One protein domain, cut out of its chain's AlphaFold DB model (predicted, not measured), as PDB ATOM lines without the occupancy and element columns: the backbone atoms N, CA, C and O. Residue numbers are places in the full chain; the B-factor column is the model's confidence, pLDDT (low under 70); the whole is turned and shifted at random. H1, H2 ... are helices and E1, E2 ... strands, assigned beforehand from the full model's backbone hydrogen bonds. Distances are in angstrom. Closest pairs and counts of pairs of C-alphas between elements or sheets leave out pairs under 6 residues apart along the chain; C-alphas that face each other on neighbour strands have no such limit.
ATOM      1  N   THR A 380     107.912  77.210 121.219       93.69
ATOM      2  CA  THR A 380     108.076  77.835 119.903       93.69
ATOM      3  C   THR A 380     106.908  77.429 119.007       93.69
ATOM      4  O   THR A 380     106.162  76.510 119.341       93.69
ATOM      5  N   VAL A 381     106.729  78.111 117.880       91.25
ATOM      6  CA  VAL A 381     105.617  77.889 116.945       91.25
ATOM      7  C   VAL A 381     106.122  77.706 115.523       91.25
ATOM      8  O   VAL A 381     107.177  78.223 115.153       91.25
ATOM      9  N   ASP A 382     105.352  76.972 114.724       90.06
ATOM     10  CA  ASP A 382     105.657  76.735 113.316       90.06
ATOM     11  C   ASP A 382     105.726  78.037 112.518       90.06
ATOM     12  O   ASP A 382     105.053  79.021 112.825       90.06
ATOM     13  N   ARG A 383     106.535  78.029 111.456       89.19
ATOM     14  CA  ARG A 383     106.837  79.230 110.680       89.19
ATOM     15  C   ARG A 383     106.751  79.005 109.172       89.19
ATOM     16  O   ARG A 383     107.769  78.749 108.526       89.19
ATOM     17  N   PRO A 384     105.558  79.114 108.575       87.88
ATOM     18  CA  PRO A 384     105.423  79.160 107.128       87.88
ATOM     19  C   PRO A 384     105.797  80.551 106.608       87.88
ATOM     20  O   PRO A 384     105.472  81.559 107.235       87.88
ATOM     21  N   PHE A 385     106.483  80.612 105.470       87.44
ATOM     22  CA  PHE A 385     106.852  81.875 104.832       87.44
ATOM     23  C   PHE A 385     107.036  81.720 103.317       87.44
ATOM     24  O   PHE A 385     107.216  80.616 102.789       87.44
ATOM     25  N   VAL A 386     106.963  82.849 102.613       88.25
ATOM     26  CA  VAL A 386     107.250  82.938 101.178       88.25
ATOM     27  C   VAL A 386     108.736  83.213 100.998       88.25
ATOM     28  O   VAL A 386     109.270  84.150 101.586       88.25
ATOM     29  N   ALA A 387     109.397  82.397 100.180       89.75
ATOM     30  CA  ALA A 387     110.757  82.664  99.749       89.75
ATOM     31  C   ALA A 387     110.761  83.441  98.428       89.75
ATOM     32  O   ALA A 387     109.856  83.292  97.609       89.75
ATOM     33  N   VAL A 388     111.809  84.223  98.201       89.81
ATOM     34  CA  VAL A 388     112.082  84.955  96.963       89.81
ATOM     35  C   VAL A 388     113.307  84.346  96.281       89.81
ATOM     36  O   VAL A 388     114.253  83.932  96.954       89.81
ATOM     37  N   SER A 389     113.299  84.253  94.953       88.25
ATOM     38  CA  SER A 389     114.451  83.826  94.152       88.25
ATOM     39  C   SER A 389     114.901  84.936  93.194       88.25
ATOM     40  O   SER A 389     114.067  85.638  92.624       88.25
ATOM     41  N   ASP A 390     116.219  85.070  93.008       84.19
ATOM     42  CA  ASP A 390     116.858  86.023  92.084       84.19
ATOM     43  C   ASP A 390     117.315  85.324  90.787       84.19
ATOM     44  O   ASP A 390     117.800  84.191  90.792       84.19
ATOM     45  N   SER A 391     117.195  86.045  89.668       71.88
ATOM     46  CA  SER A 391     117.727  85.740  88.328       71.88
ATOM     47  C   SER A 391     119.258  85.545  88.200       71.88
ATOM     48  O   SER A 391     119.736  85.257  87.099       71.88
ATOM     49  N   GLY A 392     120.048  85.660  89.274       60.25
ATOM     50  CA  GLY A 392     121.367  85.031  89.402       60.25
ATOM     51  C   GLY A 392     122.603  85.936  89.317       60.25
ATOM     52  O   GLY A 392     123.620  85.482  88.799       60.25
ATOM     53  N   SER A 393     122.580  87.194  89.785       52.34
ATOM     54  CA  SER A 393     123.851  87.905  90.114       52.34
ATOM     55  C   SER A 393     123.713  89.129  91.036       52.34
ATOM     56  O   SER A 393     124.558  90.027  90.984       52.34
ATOM     57  N   GLY A 394     122.669  89.199  91.857       54.41
ATOM     58  CA  GLY A 394     122.571  90.188  92.927       54.41
ATOM     59  C   GLY A 394     122.092  89.482  94.178       54.41
ATOM     60  O   GLY A 394     121.021  88.888  94.154       54.41
ATOM     61  N   ASP A 395     122.890  89.500  95.245       68.25
ATOM     62  CA  ASP A 395     122.445  88.952  96.523       68.25
ATOM     63  C   ASP A 395     121.119  89.627  96.894       68.25
ATOM     64  O   ASP A 395     121.057  90.857  96.977       68.25
ATOM     65  N   LEU A 396     120.060  88.832  97.091       77.56
ATOM     66  CA  LEU A 396     118.809  89.329  97.663       77.56
ATOM     67  C   LEU A 396     119.142  90.186  98.891       77.56
ATOM     68  O   LEU A 396     119.994  89.760  99.691       77.56
ATOM     69  N   PRO A 397     118.481  91.343  99.084       81.69
ATOM     70  CA  PRO A 397     118.801  92.238 100.183       81.69
ATOM     71  C   PRO A 397     118.887  91.478 101.515       81.69
ATOM     72  O   PRO A 397     117.989  90.683 101.820       81.69
ATOM     73  N   PRO A 398     119.957  91.667 102.314       84.50
ATOM     74  CA  PRO A 398     120.160  90.924 103.548       84.50
ATOM     75  C   PRO A 398     119.298  91.446 104.702       84.50
ATOM     76  O   PRO A 398     119.802  91.776 105.772       84.50
ATOM     77  N   VAL A 399     117.988  91.528 104.479       84.44
ATOM     78  CA  VAL A 399     117.003  92.113 105.392       84.44
ATOM     79  C   VAL A 399     115.992  91.064 105.847       84.44
ATOM     80  O   VAL A 399     115.706  90.105 105.125       84.44
ATOM     81  N   LEU A 400     115.443  91.247 107.050       82.62
ATOM     82  CA  LEU A 400     114.336  90.424 107.541       82.62
ATOM     83  C   LEU A 400     113.132  90.529 106.593       82.62
ATOM     84  O   LEU A 400     112.853  91.588 106.034       82.62
ATOM     85  N   GLY A 401     112.444  89.407 106.394       79.44
ATOM     86  CA  GLY A 401     111.317  89.268 105.472       79.44
ATOM     87  C   GLY A 401     111.702  88.887 104.045       79.44
ATOM     88  O   GLY A 401     110.842  88.416 103.308       79.44
ATOM     89  N   VAL A 402     112.985  88.979 103.673       87.00
ATOM     90  CA  VAL A 402     113.497  88.454 102.396       87.00
ATOM     91  C   VAL A 402     114.380  87.252 102.671       87.00
ATOM     92  O   VAL A 402     115.579  87.371 102.943       87.00
ATOM     93  N   ASN A 403     113.755  86.075 102.642       89.12
ATOM     94  CA  ASN A 403     114.376  84.789 102.963       89.12
ATOM     95  C   ASN A 403     115.094  84.734 104.322       89.12
ATOM     96  O   ASN A 403     115.891  83.830 104.564       89.12
ATOM     97  N   ARG A 404     114.848  85.698 105.203       91.00
ATOM     98  CA  ARG A 404     115.414  85.791 106.546       91.00
ATOM     99  C   ARG A 404     114.257  86.017 107.489       91.00
ATOM    100  O   ARG A 404     113.583  87.037 107.375       91.00
ATOM    101  N   ILE A 405     114.016  85.061 108.369       90.19
ATOM    102  CA  ILE A 405     112.888  85.088 109.297       90.19
ATOM    103  C   ILE A 405     113.417  85.008 110.721       90.19
ATOM    104  O   ILE A 405     114.341  84.239 111.001       90.19
ATOM    105  N   GLU A 406     112.846  85.798 111.624       90.12
ATOM    106  CA  GLU A 406     113.175  85.681 113.041       90.12
ATOM    107  C   GLU A 406     112.372  84.528 113.654       90.12
ATOM    108  O   GLU A 406     111.138  84.536 113.679       90.12
ATOM    109  N   VAL A 407     113.076  83.526 114.177       91.50
ATOM    110  CA  VAL A 407     112.475  82.476 115.000       91.50
ATOM    111  C   VAL A 407     112.407  82.943 116.451       91.50
ATOM    112  O   VAL A 407     113.332  83.563 116.973       91.50
ATOM    113  N   ARG A 408     111.294  82.649 117.127       90.88
ATOM    114  CA  ARG A 408     111.054  83.079 118.508       90.88
ATOM    115  C   ARG A 408     110.619  81.908 119.366       90.88
ATOM    116  O   ARG A 408     109.889  81.039 118.903       90.88
ATOM    117  N   ALA A 409     110.988  81.976 120.634       92.62
ATOM    118  CA  ALA A 409     110.447  81.124 121.672       92.62
ATOM    119  C   ALA A 409     110.111  81.941 122.922       92.62
ATOM    120  O   ALA A 409     110.555  83.082 123.084       92.62
ATOM    121  N   ILE A 410     109.299  81.347 123.785       90.81
ATOM    122  CA  ILE A 410     108.998  81.821 125.131       90.81
ATOM    123  C   ILE A 410     109.525  80.801 126.139       90.81
ATOM    124  O   ILE A 410     109.425  79.599 125.917       90.81
ATOM    125  N   ASP A 411     110.058  81.306 127.242       90.50
ATOM    126  CA  ASP A 411     110.383  80.543 128.439       90.50
ATOM    127  C   ASP A 411     109.622  81.168 129.607       90.50
ATOM    128  O   ASP A 411     109.700  82.384 129.813       90.50
ATOM    129  N   LEU A 412     108.843  80.370 130.338       84.69
ATOM    130  CA  LEU A 412     108.020  80.893 131.433       84.69
ATOM    131  C   LEU A 412     108.861  81.255 132.665       84.69
ATOM    132  O   LEU A 412     108.409  82.034 133.506       84.69
ATOM    133  N   GLN A 413     110.074  80.712 132.765       84.50
ATOM    134  CA  GLN A 413     111.017  80.930 133.857       84.50
ATOM    135  C   GLN A 413     111.929  82.147 133.604       84.50
ATOM    136  O   GLN A 413     112.526  82.673 134.543       84.50
ATOM    137  N   GLY A 414     111.999  82.636 132.363       82.31
ATOM    138  CA  GLY A 414     112.846  83.756 131.948       82.31
ATOM    139  C   GLY A 414     114.297  83.368 131.640       82.31
ATOM    140  O   GLY A 414     115.170  84.238 131.613       82.31
ATOM    141  N   SER A 415     114.566  82.081 131.425       87.12
ATOM    142  CA  SER A 415     115.870  81.552 131.033       87.12
ATOM    143  C   SER A 415     116.309  82.094 129.670       87.12
ATOM    144  O   SER A 415     115.498  82.357 128.779       87.12
ATOM    145  N   ALA A 416     117.621  82.254 129.486       89.25
ATOM    146  CA  ALA A 416     118.174  82.606 128.184       89.25
ATOM    147  C   ALA A 416     118.035  81.419 127.222       89.25
ATOM    148  O   ALA A 416     118.431  80.302 127.553       89.25
ATOM    149  N   LEU A 417     117.504  81.674 126.027       94.62
ATOM    150  CA  LEU A 417     117.224  80.635 125.043       94.62
ATOM    151  C   LEU A 417     118.254  80.615 123.919       94.62
ATOM    152  O   LEU A 417     118.630  81.660 123.391       94.62
ATOM    153  N   THR A 418     118.656  79.410 123.518       95.12
ATOM    154  CA  THR A 418     119.536  79.186 122.363       95.12
ATOM    155  C   THR A 418     118.791  78.422 121.279       95.12
ATOM    156  O   THR A 418     118.344  77.300 121.521       95.12
ATOM    157  N   ALA A 419     118.660  79.019 120.093       95.31
ATOM    158  CA  ALA A 419     118.079  78.369 118.924       95.31
ATOM    159  C   ALA A 419     119.074  77.398 118.268       95.31
ATOM    160  O   ALA A 419     120.279  77.644 118.223       95.31
ATOM    161  N   SER A 420     118.557  76.307 117.713       93.31
ATOM    162  CA  SER A 420     119.320  75.350 116.910       93.31
ATOM    163  C   SER A 420     118.438  74.748 115.822       93.31
ATOM    164  O   SER A 420     117.220  74.660 115.987       93.31
ATOM    165  N   VAL A 421     119.051  74.327 114.713       90.06
ATOM    166  CA  VAL A 421     118.360  73.552 113.676       90.06
ATOM    167  C   VAL A 421     118.643  72.075 113.898       90.06
ATOM    168  O   VAL A 421     119.808  71.683 113.982       90.06
ATOM    169  N   THR A 422     117.597  71.260 114.001       80.94
ATOM    170  CA  THR A 422     117.718  69.831 114.328       80.94
ATOM    171  C   THR A 422     117.560  68.909 113.128       80.94
ATOM    172  O   THR A 422     118.065  67.788 113.163       80.94
ATOM    173  N   SER A 423     116.968  69.380 112.030       77.19
ATOM    174  CA  SER A 423     116.997  68.678 110.744       77.19
ATOM    175  C   SER A 423     116.670  69.598 109.561       77.19
ATOM    176  O   SER A 423     116.033  70.646 109.710       77.19
ATOM    177  N   PHE A 424     117.098  69.168 108.370       70.69
ATOM    178  CA  PHE A 424     116.784  69.779 107.080       70.69
ATOM    179  C   PHE A 424     116.251  68.712 106.123       70.69
ATOM    180  O   PHE A 424     116.733  67.578 106.122       70.69
ATOM    181  N   ALA A 425     115.313  69.086 105.255       64.31
ATOM    182  CA  ALA A 425     115.071  68.322 104.035       64.31
ATOM    183  C   ALA A 425     116.188  68.667 103.029       64.31
ATOM    184  O   ALA A 425     116.202  69.760 102.462       64.31
ATOM    185  N   ASP A 426     117.172  67.779 102.885       53.88
ATOM    186  CA  ASP A 426     118.358  67.962 102.034       53.88
ATOM    187  C   ASP A 426     118.003  67.945 100.521       53.88
ATOM    188  O   ASP A 426     117.041  67.266 100.144       53.88
ATOM    189  N   PRO A 427     118.759  68.624  99.621       53.16
ATOM    190  CA  PRO A 427     119.973  69.417  99.854       53.16
ATOM    191  C   PRO A 427     119.691  70.796 100.471       53.16
ATOM    192  O   PRO A 427     118.997  71.612  99.872       53.16
ATOM    193  N   SER A 428     120.266  71.031 101.656       61.25
ATOM    194  CA  SER A 428     119.921  72.066 102.648       61.25
ATOM    195  C   SER A 428     120.091  73.524 102.169       61.25
ATOM    196  O   SER A 428     121.205  74.047 102.169       61.25
ATOM    197  N   PRO A 429     118.998  74.241 101.841       81.94
ATOM    198  CA  PRO A 429     119.038  75.666 101.519       81.94
ATOM    199  C   PRO A 429     118.957  76.548 102.775       81.94
ATOM    200  O   PRO A 429     118.732  77.742 102.650       81.94
ATOM    201  N   PHE A 430     119.075  75.999 103.986       89.50
ATOM    202  CA  PHE A 430     118.857  76.746 105.225       89.50
ATOM    203  C   PHE A 430     120.128  76.894 106.063       89.50
ATOM    204  O   PHE A 430     120.901  75.950 106.209       89.50
ATOM    205  N   THR A 431     120.290  78.058 106.688       90.44
ATOM    206  CA  THR A 431     121.304  78.329 107.719       90.44
ATOM    207  C   THR A 431     120.687  79.120 108.869       90.44
ATOM    208  O   THR A 431     119.718  79.843 108.661       90.44
ATOM    209  N   LEU A 432     121.247  79.020 110.074       91.44
ATOM    210  CA  LEU A 432     120.792  79.769 111.249       91.44
ATOM    211  C   LEU A 432     121.924  80.667 111.760       91.44
ATOM    212  O   LEU A 432     123.026  80.177 112.000       91.44
ATOM    213  N   ASP A 433     121.638  81.956 111.932       91.94
ATOM    214  CA  ASP A 433     122.529  82.937 112.561       91.94
ATOM    215  C   ASP A 433     121.818  83.558 113.771       91.94
ATOM    216  O   ASP A 433     120.880  84.347 113.633       91.94
ATOM    217  N   GLY A 434     122.196  83.123 114.974       91.44
ATOM    218  CA  GLY A 434     121.447  83.423 116.194       91.44
ATOM    219  C   GLY A 434     119.997  82.940 116.089       91.44
ATOM    220  O   GLY A 434     119.745  81.742 115.996       91.44
ATOM    221  N   ASN A 435     119.052  83.883 116.075       91.75
ATOM    222  CA  ASN A 435     117.617  83.614 115.908       91.75
ATOM    223  C   ASN A 435     117.110  83.924 114.489       91.75
ATOM    224  O   ASN A 435     115.903  83.984 114.270       91.75
ATOM    225  N   ILE A 436     118.002  84.160 113.527       93.00
ATOM    226  CA  ILE A 436     117.631  84.450 112.142       93.00
ATOM    227  C   ILE A 436     117.830  83.187 111.316       93.00
ATOM    228  O   ILE A 436     118.960  82.774 111.046       93.00
ATOM    229  N   LEU A 437     116.721  82.574 110.903       92.44
ATOM    230  CA  LEU A 437     116.742  81.473 109.951       92.44
ATOM    231  C   LEU A 437     116.789  82.051 108.534       92.44
ATOM    232  O   LEU A 437     115.944  82.858 108.146       92.44
ATOM    233  N   ILE A 438     117.787  81.636 107.765       91.62
ATOM    234  CA  ILE A 438     118.096  82.140 106.429       91.62
ATOM    235  C   ILE A 438     117.836  81.024 105.421       91.62
ATOM    236  O   ILE A 438     118.324  79.913 105.602       91.62
ATOM    237  N   TYR A 439     117.103  81.331 104.354       89.81
ATOM    238  CA  TYR A 439     116.861  80.454 103.215       89.81
ATOM    239  C   TYR A 439     117.607  80.953 101.966       89.81
ATOM    240  O   TYR A 439     117.443  82.080 101.508       89.81
ATOM    241  N   ALA A 440     118.432  80.108 101.371       86.38
ATOM    242  CA  ALA A 440     119.152  80.361 100.135       86.38
ATOM    243  C   ALA A 440     118.458  79.614  98.990       86.38
ATOM    244  O   ALA A 440     118.678  78.418  98.785       86.38
ATOM    245  N   ALA A 441     117.606  80.321  98.243       77.62
ATOM    246  CA  ALA A 441     116.964  79.764  97.058       77.62
ATOM    247  C   ALA A 441     118.021  79.284  96.043       77.62
ATOM    248  O   ALA A 441     118.976  79.997  95.730       77.62
ATOM    249  N   GLN A 442     117.851  78.068  95.519       75.19
ATOM    250  CA  GLN A 442     118.778  77.466  94.557       75.19
ATOM    251  C   GLN A 442     118.509  78.007  93.146       75.19
ATOM    252  O   GLN A 442     117.773  77.412  92.359       75.19
ATOM    253  N   GLY A 443     119.111  79.155  92.834       75.69
ATOM    254  CA  GLY A 443     118.970  79.825  91.541       75.69
ATOM    255  C   GLY A 443     117.575  80.407  91.289       75.69
ATOM    256  O   GLY A 443     116.705  80.422  92.162       75.69
ATOM    257  N   PHE A 444     117.363  80.886  90.062       83.06
ATOM    258  CA  PHE A 444     116.104  81.505  89.660       83.06
ATOM    259  C   PHE A 444     115.034  80.456  89.391       83.06
ATOM    260  O   PHE A 444     115.118  79.686  88.431       83.06
ATOM    261  N   SER A 445     114.020  80.430  90.242       82.69
ATOM    262  CA  SER A 445     112.919  79.478  90.152       82.69
ATOM    263  C   SER A 445     111.616  80.117  90.609       82.69
ATOM    264  O   SER A 445     111.600  81.042  91.418       82.69
ATOM    265  N   SER A 446     110.502  79.621  90.088       85.00
ATOM    266  CA  SER A 446     109.179  79.988  90.571       85.00
ATOM    267  C   SER A 446     108.424  78.736  90.990       85.00
ATOM    268  O   SER A 446     108.420  77.715  90.302       85.00
ATOM    269  N   GLY A 447     107.795  78.821  92.153       86.56
ATOM    270  CA  GLY A 447     106.883  77.830  92.692       86.56
ATOM    271  C   GLY A 447     105.635  78.552  93.162       86.56
ATOM    272  O   GLY A 447     105.728  79.497  93.945       86.56
ATOM    273  N   ASN A 448     104.470  78.124  92.680       90.19
ATOM    274  CA  ASN A 448     103.195  78.700  93.095       90.19
ATOM    275  C   ASN A 448     102.993  78.535  94.600       90.19
ATOM    276  O   ASN A 448     103.473  77.571  95.199       90.19
ATOM    277  N   ARG A 449     102.228  79.443  95.203       88.38
ATOM    278  CA  ARG A 449     101.837  79.292  96.598       88.38
ATOM    279  C   ARG A 449     101.068  77.985  96.788       88.38
ATOM    280  O   ARG A 449     100.097  77.732  96.077       88.38
ATOM    281  N   LEU A 450     101.501  77.177  97.749       90.12
ATOM    282  CA  LEU A 450     100.779  75.977  98.155       90.12
ATOM    283  C   LEU A 450      99.393  76.351  98.688       90.12
ATOM    284  O   LEU A 450      99.203  77.425  99.273       90.12
ATOM    285  N   THR A 451      98.421  75.464  98.490       88.81
ATOM    286  CA  THR A 451      97.110  75.625  99.113       88.81
ATOM    287  C   THR A 451      97.215  75.417 100.615       88.81
ATOM    288  O   THR A 451      98.100  74.742 101.135       88.81
ATOM    289  N   ASP A 452      96.253  75.975 101.324       82.88
ATOM    290  CA  ASP A 452      96.114  75.833 102.763       82.88
ATOM    291  C   ASP A 452      96.059  74.379 103.241       82.88
ATOM    292  O   ASP A 452      96.670  74.041 104.252       82.88
ATOM    293  N   GLN A 453      95.374  73.517 102.482       81.50
ATOM    294  CA  GLN A 453      95.326  72.085 102.759       81.50
ATOM    295  C   GLN A 453      96.693  71.435 102.533       81.50
ATOM    296  O   GLN A 453      97.159  70.700 103.390       81.50
ATOM    297  N   GLN A 454      97.387  71.770 101.440       86.44
ATOM    298  CA  GLN A 454      98.734  71.251 101.178       86.44
ATOM    299  C   GLN A 454      99.720  71.622 102.290       86.44
ATOM    300  O   GLN A 454     100.536  70.789 102.676       86.44
ATOM    301  N   ILE A 455      99.648  72.852 102.808       82.06
ATOM    302  CA  ILE A 455     100.491  73.307 103.922       82.06
ATOM    303  C   ILE A 455     100.160  72.515 105.193       82.06
ATOM    304  O   ILE A 455     101.074  72.039 105.862       82.06
ATOM    305  N   ALA A 456      98.871  72.338 105.499       75.06
ATOM    306  CA  ALA A 456      98.416  71.544 106.640       75.06
ATOM    307  C   ALA A 456      98.823  70.061 106.542       75.06
ATOM    308  O   ALA A 456      99.201  69.468 107.549       75.06
ATOM    309  N   ASP A 457      98.823  69.494 105.334       75.56
ATOM    310  CA  ASP A 457      99.273  68.124 105.047       75.56
ATOM    311  C   ASP A 457     100.809  68.002 105.017       75.56
ATOM    312  O   ASP A 457     101.362  66.925 104.800       75.56
ATOM    313  N   GLY A 458     101.525  69.110 105.219       77.69
ATOM    314  CA  GLY A 458     102.976  69.128 105.300       77.69
ATOM    315  C   GLY A 458     103.705  69.138 103.957       77.69
ATOM    316  O   GLY A 458     104.891  68.813 103.916       77.69
ATOM    317  N   THR A 459     103.047  69.535 102.871       86.31
ATOM    318  CA  THR A 459     103.720  69.818 101.594       86.31
ATOM    319  C   THR A 459     104.594  71.067 101.732       86.31
ATOM    320  O   THR A 459     104.201  72.043 102.372       86.31
ATOM    321  N   SER A 460     105.778  71.065 101.118       90.00
ATOM    322  CA  SER A 460     106.699  72.203 101.163       90.00
ATOM    323  C   SER A 460     107.624  72.265  99.945       90.00
ATOM    324  O   SER A 460     107.847  71.264  99.267       90.00
ATOM    325  N   TYR A 461     108.191  73.448  99.690       88.12
ATOM    326  CA  TYR A 461     109.352  73.613  98.800       88.12
ATOM    327  C   TYR A 461     110.689  73.497  99.547       88.12
ATOM    328  O   TYR A 461     111.747  73.362  98.938       88.12
ATOM    329  N   GLY A 462     110.642  73.578 100.874       88.12
ATOM    330  CA  GLY A 462     111.780  73.469 101.770       88.12
ATOM    331  C   GLY A 462     111.297  73.442 103.213       88.12
ATOM    332  O   GLY A 462     110.289  74.070 103.558       88.12
ATOM    333  N   THR A 463     111.985  72.689 104.068       89.06
ATOM    334  CA  THR A 463     111.651  72.599 105.492       89.06
ATOM    335  C   THR A 463     112.912  72.514 106.342       89.06
ATOM    336  O   THR A 463     113.852  71.796 105.996       89.06
ATOM    337  N   ALA A 464     112.899  73.244 107.453       91.44
ATOM    338  CA  ALA A 464     113.860  73.137 108.543       91.44
ATOM    339  C   ALA A 464     113.102  73.014 109.870       91.44
ATOM    340  O   ALA A 464     112.033  73.611 110.026       91.44
ATOM    341  N   TYR A 465     113.651  72.259 110.817       91.94
ATOM    342  CA  TYR A 465     113.101  72.145 112.168       91.94
ATOM    343  C   TYR A 465     113.977  72.898 113.159       91.94
ATOM    344  O   TYR A 465     115.171  72.622 113.264       91.94
ATOM    345  N   VAL A 466     113.387  73.851 113.878       93.69
ATOM    346  CA  VAL A 466     114.090  74.703 114.843       93.69
ATOM    347  C   VAL A 466     113.623  74.391 116.259       93.69
ATOM    348  O   VAL A 466     112.423  74.312 116.525       93.69
ATOM    349  N   GLN A 467     114.572  74.249 117.182       95.06
ATOM    350  CA  GLN A 467     114.319  74.049 118.611       95.06
ATOM    351  C   GLN A 467     115.112  75.040 119.452       95.06
ATOM    352  O   GLN A 467     116.211  75.455 119.077       95.06
ATOM    353  N   PHE A 468     114.555  75.387 120.608       96.12
ATOM    354  CA  PHE A 468     115.171  76.270 121.588       96.12
ATOM    355  C   PHE A 468     115.510  75.499 122.860       96.12
ATOM    356  O   PHE A 468     114.689  74.724 123.350       96.12
ATOM    357  N   SER A 469     116.705  75.734 123.399       95.38
ATOM    358  CA  SER A 469     117.139  75.189 124.688       95.38
ATOM    359  C   SER A 469     117.246  76.276 125.749       95.38
ATOM    360  O   SER A 469     117.797  77.340 125.468       95.38
ATOM    361  N   ASP A 470     116.781  75.969 126.960       94.19
ATOM    362  CA  ASP A 470     117.038  76.709 128.210       94.19
ATOM    363  C   ASP A 470     118.299  76.189 128.949       94.19
ATOM    364  O   ASP A 470     118.625  76.652 130.041       94.19
ATOM    365  N   GLY A 471     119.006  75.207 128.373       91.38
ATOM    366  CA  GLY A 471     120.141  74.503 128.980       91.38
ATOM    367  C   GLY A 471     119.794  73.180 129.679       91.38
ATOM    368  O   GLY A 471     120.710  72.423 130.004       91.38
ATOM    369  N   VAL A 472     118.510  72.866 129.878       89.81
ATOM    370  CA  VAL A 472     118.023  71.620 130.505       89.81
ATOM    371  C   VAL A 472     117.019  70.902 129.602       89.81
ATOM    372  O   VAL A 472     117.159  69.712 129.332       89.81
ATOM    373  N   ASN A 473     116.017  71.631 129.140       94.56
ATOM    374  CA  ASN A 473     114.937  71.207 128.275       94.56
ATOM    375  C   ASN A 473     115.174  71.651 126.820       94.56
ATOM    376  O   ASN A 473     116.011  72.510 126.513       94.56
ATOM    377  N   LEU A 474     114.388  71.070 125.913       95.44
ATOM    378  CA  LEU A 474     114.243  71.537 124.534       95.44
ATOM    379  C   LEU A 474     112.774  71.791 124.238       95.44
ATOM    380  O   LEU A 474     111.913  70.980 124.585       95.44
ATOM    381  N   SER A 475     112.502  72.881 123.532       96.50
ATOM    382  CA  SER A 475     111.167  73.159 123.026       96.50
ATOM    383  C   SER A 475     110.664  72.066 122.093       96.50
ATOM    384  O   SER A 475     111.447  71.296 121.521       96.50
ATOM    385  N   ARG A 476     109.352  72.078 121.831       93.88
ATOM    386  CA  ARG A 476     108.817  71.442 120.620       93.88
ATOM    387  C   ARG A 476     109.621  71.857 119.387       93.88
ATOM    388  O   ARG A 476     110.180  72.959 119.348       93.88
ATOM    389  N   ALA A 477     109.670  70.994 118.382       92.62
ATOM    390  CA  ALA A 477     110.294  71.341 117.113       92.62
ATOM    391  C   ALA A 477     109.341  72.212 116.288       92.62
ATOM    392  O   ALA A 477     108.283  71.751 115.866       92.62
ATOM    393  N   ALA A 478     109.712  73.476 116.083       91.56
ATOM    394  CA  ALA A 478     108.996  74.370 115.184       91.56
ATOM    395  C   ALA A 478     109.363  74.040 113.743       91.56
ATOM    396  O   ALA A 478     110.536  74.054 113.362       91.56
ATOM    397  N   ARG A 479     108.347  73.785 112.927       90.00
ATOM    398  CA  ARG A 479     108.506  73.526 111.506       90.00
ATOM    399  C   ARG A 479     108.549  74.843 110.733       90.00
ATOM    400  O   ARG A 479     107.530  75.511 110.550       90.00
ATOM    401  N   CYS A 480     109.716  75.201 110.214       90.94
ATOM    402  CA  CYS A 480     109.891  76.345 109.324       90.94
ATOM    403  C   CYS A 480     109.729  75.891 107.868       90.94
ATOM    404  O   CYS A 480     110.500  75.061 107.387       90.94
ATOM    405  N   THR A 481     108.715  76.408 107.169       89.88
ATOM    406  CA  THR A 481     108.256  75.857 105.883       89.88
ATOM    407  C   THR A 481     108.221  76.911 104.784       89.88
ATOM    408  O   THR A 481     107.527  77.918 104.908       89.88
ATOM    409  N   VAL A 482     108.895  76.639 103.663       90.25
ATOM    410  CA  VAL A 482     108.739  77.433 102.436       90.25
ATOM    411  C   VAL A 482     107.478  76.983 101.714       90.25
ATOM    412  O   VAL A 482     107.405  75.852 101.224       90.25
ATOM    413  N   ILE A 483     106.491  77.874 101.641       89.56
ATOM    414  CA  ILE A 483     105.173  77.594 101.041       89.56
ATOM    415  C   ILE A 483     105.003  78.185  99.639       89.56
ATOM    416  O   ILE A 483     104.007  77.923  98.968       89.56
ATOM    417  N   GLN A 484     105.969  78.980  99.191       90.62
ATOM    418  CA  GLN A 484     106.039  79.565  97.857       90.62
ATOM    419  C   GLN A 484     107.491  79.948  97.566       90.62
ATOM    420  O   GLN A 484     108.197  80.372  98.480       90.62
ATOM    421  N   ILE A 485     107.911  79.844  96.303       90.19
ATOM    422  CA  ILE A 485     109.148  80.467  95.815       90.19
ATOM    423  C   ILE A 485     108.746  81.489  94.754       90.19
ATOM    424  O   ILE A 485     108.334  81.133  93.652       90.19
ATOM    425  N   ALA A 486     108.804  82.763  95.105       90.44
ATOM    426  CA  ALA A 486     108.383  83.861  94.261       90.44
ATOM    427  C   ALA A 486     109.585  84.428  93.492       90.44
ATOM    428  O   ALA A 486     110.640  84.680  94.063       90.44
ATOM    429  N   SER A 487     109.443  84.601  92.183       89.81
ATOM    430  CA  SER A 487     110.519  85.122  91.339       89.81
ATOM    431  C   SER A 487     110.594  86.646  91.409       89.81
ATOM    432  O   SER A 487     109.581  87.315  91.184       89.81
ATOM    433  N   ASP A 488     111.798  87.164  91.618       88.94
ATOM    434  CA  ASP A 488     112.155  88.580  91.537       88.94
ATOM    435  C   ASP A 488     113.256  88.744  90.470       88.94
ATOM    436  O   ASP A 488     114.329  88.130  90.532       88.94
ATOM    437  N   SER A 489     112.941  89.479  89.403       82.31
ATOM    438  CA  SER A 489     113.869  89.731  88.297       82.31
ATOM    439  C   SER A 489     114.517  91.100  88.432       82.31
ATOM    440  O   SER A 489     113.994  91.990  89.077       82.31
ATOM    441  N   ARG A 490     115.650  91.303  87.762       73.38
ATOM    442  CA  ARG A 490     116.464  92.498  87.994       73.38
ATOM    443  C   ARG A 490     115.792  93.834  87.666       73.38
ATOM    444  O   ARG A 490     115.179  93.920  86.603       73.38
ATOM    445  N   PRO A 491     116.144  94.885  88.436       78.06
ATOM    446  CA  PRO A 491     116.971  94.846  89.657       78.06
ATOM    447  C   PRO A 491     116.188  94.272  90.849       78.06
ATOM    448  O   PRO A 491     115.083  94.720  91.110       78.06
ATOM    449  N   SER A 492     116.776  93.302  91.563       82.19
ATOM    450  CA  SER A 492     116.105  92.652  92.695       82.19
ATOM    451  C   SER A 492     116.107  93.563  93.919       82.19
ATOM    452  O   SER A 492     117.149  94.089  94.321       82.19
ATOM    453  N   ASP A 493     114.933  93.728  94.508       84.06
ATOM    454  CA  ASP A 493     114.662  94.548  95.687       84.06
ATOM    455  C   ASP A 493     114.079  93.708  96.848       84.06
ATOM    456  O   ASP A 493     113.867  94.199  97.968       84.06
ATOM    457  N   GLY A 494     113.899  92.403  96.600       87.00
ATOM    458  CA  GLY A 494     113.321  91.433  97.516       87.00
ATOM    459  C   GLY A 494     111.793  91.380  97.476       87.00
ATOM    460  O   GLY A 494     111.216  90.673  98.303       87.00
ATOM    461  N   LEU A 495     111.145  92.097  96.555       90.19
ATOM    462  CA  LEU A 495     109.714  92.029  96.291       90.19
ATOM    463  C   LEU A 495     109.455  91.221  95.011       90.19
ATOM    464  O   LEU A 495     110.076  91.458  93.980       90.19
TER     465      LEU A 495
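Overview. This is residues 380 to 495 of the 615 residues of the protein "Matrixin family metalloprotease" of Luteolibacter luteus (UniProt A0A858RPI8). A strongly twisted sheet of four strands, E1 E7 E6 E3, curled like part of a barrel, partly faces a smaller sheet of three short strands, E2 E5 E4, in a sandwich, two sheets face to face, with their best planes 25 degrees apart. The short helix H1 only grazes the larger sheet and has its centre farthest from the mean of the C-alphas. The 116 printed residues hold E1 E2 E3 E4 E5 H1 E6 E7, mostly strand, with under half of the residues in named elements; the larger sheet is mixed, the smaller antiparallel. The whole is compact, with a radius of gyration of the C-alphas of 15.0 A, and spans 47 by 31 by 22 A.

Arrangement. E1, residues 383 to 390, is an edge strand and parallel to E7, residues 478 to 488, at 28 degrees; N 385 and O 481, 2.9 A apart, are within hydrogen-bond range. E7 bends by 51 degrees at residue 484. E7 forms a hairpin with antiparallel E6, residues 462 to 469; N 480 and O 464 are 2.8 A apart. E6 is antiparallel to the edge strand E3, residues 418 to 424; N 420 and O 467 are 2.8 A apart. In the other sheet E2, residues 404 to 406, is antiparallel to E5, residues 436 to 439; N 405 and O 437 are 2.9 A apart. E5 forms a hairpin with E4, residues 430 to 433; N 438 and O 431 are 2.8 A apart. Between the sheets, the closest C-alphas of E3 and E4, Val 421 and Leu 432, are 7.1 A apart. H1, residues 452 to 456, has its O i to N i+4 pair within hydrogen-bond range; its closest C-alpha to E7 is that of Ile 455, 7.0 A from that of Ile 483.

Along the chain. E1 starts at C-alpha 383, (106.837, 79.230, 110.680), and is 22.2 A long. E3 measures 18.2 A and E6 23.6 A. E7, 27.8 A, ends at C-alpha 488, (112.155, 88.580, 91.537).

Size, cuts and confidence. The C-alphas farthest apart, Gln 413 and Arg 490, are 47.6 A apart. The printed part has no cut. The links E1 to E2, E2 to E3 and E5 to H1 are long. Residues 392 to 395 and 425 to 428 have pLDDT under 70.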